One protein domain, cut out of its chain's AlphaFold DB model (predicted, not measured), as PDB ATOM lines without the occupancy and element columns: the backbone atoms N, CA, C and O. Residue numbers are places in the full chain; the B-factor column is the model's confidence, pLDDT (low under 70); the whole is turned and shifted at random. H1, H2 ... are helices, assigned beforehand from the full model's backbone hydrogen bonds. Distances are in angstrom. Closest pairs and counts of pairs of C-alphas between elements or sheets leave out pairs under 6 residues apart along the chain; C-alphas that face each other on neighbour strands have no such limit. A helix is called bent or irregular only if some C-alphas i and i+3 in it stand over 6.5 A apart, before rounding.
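This is residues 2 to 41 of the 123 residues of an uncharacterized protein of Mesorhizobium sp. LNHC229A00 (UniProt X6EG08). One long straight helix, H1, sticks out as an arm with residues 2 to 11, and its other end runs into a small head where the short H2 turns the chain and H3 is set crosswise near residues 15 to 19 of H1. The printed part has 40 residues, with three named helices in the order H1, H2, H3 and no named strand; the class is all helix. The whole is only just compact, close to loose, with a radius of gyration of the C-alphas of 10.6 A. The C-alphas span 31 by 21 by 15 A, only just elongated.

H1 is residues 2 to 19, 26.0 A from first to last C-alpha, beginning at C-alpha 2 at (9.099, -40.049, -42.032) and ending at C-alpha 19 at (20.587, -17.150, -46.707). H2 is the four residues 22 to 25. H3 is residues 30 to 40, 14.6 A long from first to last C-alpha, ending at C-alpha 40 at (26.371, -19.268, -38.805). H3 is irregular: C-alphas 35 and 38 are 7.2 A apart.

H1 and H2 touch only at the corner by their tight link; their closest C-alphas are those of Ala 18 and Gly 24, 4.3 A apart. H1, with residues 15 to 19 alone, only just touches H3, with 3 pairs of C-alphas within 8 A. The closest C-alphas of H1 and H3 are those of Ala 15 and Val 32, 7.5 A apart. The lines of H1 and H3 are about perpendicular, at 88 degrees. H2 and H3 are only just apart, their closest C-alphas 8.4 A from each other. In H1 every O i to N i+4 pair is within hydrogen-bond range, in H3 4 of 7 are, and H2 is too short for such a pair.

The two C-alphas farthest apart are those of Val 2 and Pro 22, 32.1 A. The printed part has no cut, and both links are tight. The mean pLDDT of the printed part is 81.3, and residues 38 to 41 are under 70.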
ATOM      1  N   VAL A   2       8.257 -40.490 -40.898       80.75
ATOM      2  CA  VAL A   2       9.099 -40.049 -42.032       80.75
ATOM      3  C   VAL A   2       8.687 -38.709 -42.682       80.75
ATOM      4  O   VAL A   2       9.543 -37.903 -43.016       80.75
ATOM      5  N   LEU A   3       7.387 -38.414 -42.838       85.62
ATOM      6  CA  LEU A   3       6.942 -37.172 -43.503       85.62
ATOM      7  C   LEU A   3       7.359 -35.899 -42.747       85.62
ATOM      8  O   LEU A   3       7.802 -34.936 -43.364       85.62
ATOM      9  N   ASN A   4       7.244 -35.904 -41.418       88.62
ATOM     10  CA  ASN A   4       7.595 -34.741 -40.603       88.62
ATOM     11  C   ASN A   4       9.104 -34.466 -40.640       88.62
ATOM     12  O   ASN A   4       9.505 -33.307 -40.642       88.62
ATOM     13  N   GLU A   5       9.931 -35.514 -40.721       81.00
ATOM     14  CA  GLU A   5      11.385 -35.386 -40.871       81.00
ATOM     15  C   GLU A   5      11.757 -34.761 -42.219       81.00
ATOM     16  O   GLU A   5      12.551 -33.824 -42.255       81.00
ATOM     17  N   TRP A   6      11.142 -35.206 -43.320       80.44
ATOM     18  CA  TRP A   6      11.387 -34.611 -44.638       80.44
ATOM     19  C   TRP A   6      10.921 -33.161 -44.728       80.44
ATOM     20  O   TRP A   6      11.619 -32.341 -45.315       80.44
ATOM     21  N   ILE A   7       9.779 -32.826 -44.119       88.06
ATOM     22  CA  ILE A   7       9.297 -31.440 -44.053       88.06
ATOM     23  C   ILE A   7      10.279 -30.574 -43.260       88.06
ATOM     24  O   ILE A   7      10.644 -29.494 -43.719       88.06
ATOM     25  N   ALA A   8      10.738 -31.049 -42.099       79.31
ATOM     26  CA  ALA A   8      11.708 -30.324 -41.287       79.31
ATOM     27  C   ALA A   8      13.026 -30.109 -42.044       79.31
ATOM     28  O   ALA A   8      13.568 -29.004 -42.043       79.31
ATOM     29  N   ARG A   9      13.509 -31.144 -42.736       79.31
ATOM     30  CA  ARG A   9      14.724 -31.081 -43.547       79.31
ATOM     31  C   ARG A   9      14.592 -30.088 -44.701       79.31
ATOM     32  O   ARG A   9      15.439 -29.215 -44.824       79.31
ATOM     33  N   ALA A  10      13.516 -30.167 -45.483       84.44
ATOM     34  CA  ALA A  10      13.280 -29.256 -46.603       84.44
ATOM     35  C   ALA A  10      13.135 -27.795 -46.145       84.44
ATOM     36  O   ALA A  10      13.651 -26.893 -46.801       84.44
ATOM     37  N   ALA A  11      12.472 -27.555 -45.008       84.50
ATOM     38  CA  ALA A  11      12.344 -26.217 -44.435       84.50
ATOM     39  C   ALA A  11      13.703 -25.643 -44.007       84.50
ATOM     40  O   ALA A  11      13.989 -24.480 -44.278       84.50
ATOM     41  N   VAL A  12      14.547 -26.465 -43.373       80.94
ATOM     42  CA  VAL A  12      15.912 -26.082 -43.004       80.94
ATOM     43  C   VAL A  12      16.752 -25.816 -44.248       80.94
ATOM     44  O   VAL A  12      17.226 -24.703 -44.417       80.94
ATOM     45  N   GLU A  13      16.907 -26.795 -45.139       83.25
ATOM     46  CA  GLU A  13      17.781 -26.681 -46.315       83.25
ATOM     47  C   GLU A  13      17.349 -25.539 -47.247       83.25
ATOM     48  O   GLU A  13      18.196 -24.819 -47.777       83.25
ATOM     49  N   GLY A  14      16.040 -25.320 -47.408       85.75
ATOM     50  CA  GLY A  14      15.509 -24.200 -48.180       85.75
ATOM     51  C   GLY A  14      15.835 -22.842 -47.556       85.75
ATOM     52  O   GLY A  14      16.211 -21.916 -48.271       85.75
ATOM     53  N   ALA A  15      15.742 -22.724 -46.229       85.38
ATOM     54  CA  ALA A  15      16.085 -21.489 -45.535       85.38
ATOM     55  C   ALA A  15      17.595 -21.203 -45.559       85.38
ATOM     56  O   ALA A  15      17.990 -20.069 -45.811       85.38
ATOM     57  N   GLU A  16      18.430 -22.229 -45.380       82.94
ATOM     58  CA  GLU A  16      19.892 -22.130 -45.505       82.94
ATOM     59  C   GLU A  16      20.296 -21.710 -46.930       82.94
ATOM     60  O   GLU A  16      21.118 -20.814 -47.111       82.94
ATOM     61  N   SER A  17      19.652 -22.285 -47.953       82.25
ATOM     62  CA  SER A  17      19.893 -21.920 -49.357       82.25
ATOM     63  C   SER A  17      19.527 -20.463 -49.645       82.25
ATOM     64  O   SER A  17      20.246 -19.777 -50.365       82.25
ATOM     65  N   ALA A  18      18.431 -19.972 -49.063       85.12
ATOM     66  CA  ALA A  18      18.013 -18.583 -49.217       85.12
ATOM     67  C   ALA A  18      18.957 -17.598 -48.506       85.12
ATOM     68  O   ALA A  18      19.154 -16.498 -49.004       85.12
ATOM     69  N   LEU A  19      19.576 -17.980 -47.381       80.44
ATOM     70  CA  LEU A  19      20.587 -17.150 -46.707       80.44
ATOM     71  C   LEU A  19      21.863 -16.960 -47.544       80.44
ATOM     72  O   LEU A  19      22.567 -15.968 -47.356       80.44
ATOM     73  N   ALA A  20      22.162 -17.886 -48.459       78.69
ATOM     74  CA  ALA A  20      23.330 -17.823 -49.336       78.69
ATOM     75  C   ALA A  20      23.120 -16.959 -50.599       78.69
ATOM     76  O   ALA A  20      24.087 -16.703 -51.320       78.69
ATOM     77  N   ASP A  21      21.891 -16.503 -50.869       83.25
ATOM     78  CA  ASP A  21      21.517 -15.745 -52.068       83.25
ATOM     79  C   ASP A  21      20.952 -14.349 -51.717       83.25
ATOM     80  O   ASP A  21      20.029 -14.256 -50.905       83.25
ATOM     81  N   PRO A  22      21.448 -13.246 -52.316       81.06
ATOM     82  CA  PRO A  22      20.975 -11.892 -52.009       81.06
ATOM     83  C   PRO A  22      19.477 -11.647 -52.260       81.06
ATOM     84  O   PRO A  22      18.851 -10.899 -51.505       81.06
ATOM     85  N   ASP A  23      18.890 -12.272 -53.284       88.44
ATOM     86  CA  ASP A  23      17.457 -12.141 -53.583       88.44
ATOM     87  C   ASP A  23      16.612 -13.093 -52.716       88.44
ATOM     88  O   ASP A  23      15.466 -12.787 -52.364       88.44
ATOM     89  N   GLY A  24      17.186 -14.234 -52.331       84.25
ATOM     90  CA  GLY A  24      16.623 -15.198 -51.393       84.25
ATOM     91  C   GLY A  24      16.502 -14.652 -49.970       84.25
ATOM     92  O   GLY A  24      15.429 -14.747 -49.369       84.25
ATOM     93  N   ILE A  25      17.554 -14.021 -49.434       83.00
ATOM     94  CA  ILE A  25      17.538 -13.477 -48.067       83.00
ATOM     95  C   ILE A  25      16.521 -12.342 -47.920       83.00
ATOM     96  O   ILE A  25      15.889 -12.222 -46.874       83.00
ATOM     97  N   ALA A  26      16.285 -11.562 -48.981       86.81
ATOM     98  CA  ALA A  26      15.277 -10.500 -48.997       86.81
ATOM     99  C   ALA A  26      13.839 -11.026 -48.819       86.81
ATOM    100  O   ALA A  26      12.948 -10.277 -48.418       86.81
ATOM    101  N   GLN A  27      13.606 -12.309 -49.110       86.88
ATOM    102  CA  GLN A  27      12.312 -12.974 -48.942       86.88
ATOM    103  C   GLN A  27      12.198 -13.727 -47.610       86.88
ATOM    104  O   GLN A  27      11.129 -14.250 -47.290       86.88
ATOM    105  N   MET A  28      13.280 -13.794 -46.829       87.25
ATOM    106  CA  MET A  28      13.319 -14.556 -45.588       87.25
ATOM    107  C   MET A  28      12.798 -13.725 -44.407       87.25
ATOM    108  O   MET A  28      13.309 -12.633 -44.160       87.25
ATOM    109  N   PRO A  29      11.823 -14.220 -43.621       90.00
ATOM    110  CA  PRO A  29      11.408 -13.537 -42.402       90.00
ATOM    111  C   PRO A  29      12.551 -13.448 -41.383       90.00
ATOM    112  O   PRO A  29      13.223 -14.449 -41.124       90.00
ATOM    113  N   ASP A  30      12.690 -12.301 -40.709       85.56
ATOM    114  CA  ASP A  30      13.713 -12.072 -39.672       85.56
ATOM    115  C   ASP A  30      13.736 -13.171 -38.603       85.56
ATOM    116  O   ASP A  30      14.797 -13.579 -38.142       85.56
ATOM    117  N   ALA A  31      12.566 -13.700 -38.234       84.44
ATOM    118  CA  ALA A  31      12.453 -14.775 -37.253       84.44
ATOM    119  C   ALA A  31      13.151 -16.075 -37.697       84.44
ATOM    120  O   ALA A  31      13.680 -16.797 -36.855       84.44
ATOM    121  N   VAL A  32      13.170 -16.378 -39.001       84.00
ATOM    122  CA  VAL A  32      13.874 -17.552 -39.542       84.00
ATOM    123  C   VAL A  32      15.377 -17.296 -39.572       84.00
ATOM    124  O   VAL A  32      16.144 -18.155 -39.144       84.00
ATOM    125  N   VAL A  33      15.799 -16.098 -39.993       81.88
ATOM    126  CA  VAL A  33      17.210 -15.683 -39.946       81.88
ATOM    127  C   VAL A  33      17.741 -15.770 -38.514       81.88
ATOM    128  O   VAL A  33      18.797 -16.352 -38.274       81.88
ATOM    129  N   GLU A  34      16.984 -15.260 -37.544       79.44
ATOM    130  CA  GLU A  34      17.347 -15.308 -36.129       79.44
ATOM    131  C   GLU A  34      17.408 -16.746 -35.603       79.44
ATOM    132  O   GLU A  34      18.362 -17.119 -34.923       79.44
ATOM    133  N   ALA A  35      16.443 -17.590 -35.979       76.62
ATOM    134  CA  ALA A  35      16.442 -19.000 -35.607       76.62
ATOM    135  C   ALA A  35      17.639 -19.774 -36.185       76.62
ATOM    136  O   ALA A  35      18.062 -20.758 -35.579       76.62
ATOM    137  N   LEU A  36      18.195 -19.353 -37.325       76.31
ATOM    138  CA  LEU A  36      19.368 -19.978 -37.947       76.31
ATOM    139  C   LEU A  36      20.689 -19.310 -37.557       76.31
ATOM    140  O   LEU A  36      21.740 -19.919 -37.741       76.31
ATOM    141  N   ARG A  37      20.668 -18.114 -36.955       73.31
ATOM    142  CA  ARG A  37      21.868 -17.334 -36.601       73.31
ATOM    143  C   ARG A  37      22.917 -18.158 -35.859       73.31
ATOM    144  O   ARG A  37      24.104 -18.031 -36.141       73.31
ATOM    145  N   TYR A  38      22.498 -19.027 -34.939       63.91
ATOM    146  CA  TYR A  38      23.422 -19.849 -34.149       63.91
ATOM    147  C   TYR A  38      24.249 -20.838 -34.986       63.91
ATOM    148  O   TYR A  38      25.293 -21.282 -34.519       63.91
ATOM    149  N   ARG A  39      23.782 -21.205 -36.186       68.25
ATOM    150  CA  ARG A  39      24.467 -22.126 -37.109       68.25
ATOM    151  C   ARG A  39      25.531 -21.447 -37.958       68.25
ATOM    152  O   ARG A  39      26.373 -22.133 -38.512       68.25
ATOM    153  N   HIS A  40      25.465 -20.122 -38.035       66.94
ATOM    154  CA  HIS A  40      26.371 -19.268 -38.805       66.94
ATOM    155  C   HIS A  40      27.233 -18.383 -37.902       66.94
ATOM    156  O   HIS A  40      28.034 -17.580 -38.378       66.94
ATOM    157  N   SER A  41      27.053 -18.488 -36.583       62.22
ATOM    158  CA  SER A  41      27.829 -17.716 -35.624       62.22
ATOM    159  C   SER A  41      29.154 -18.406 -35.338       62.22
ATOM    160  O   SER A  41      29.199 -19.529 -34.838       62.22
TER     161      SER A  41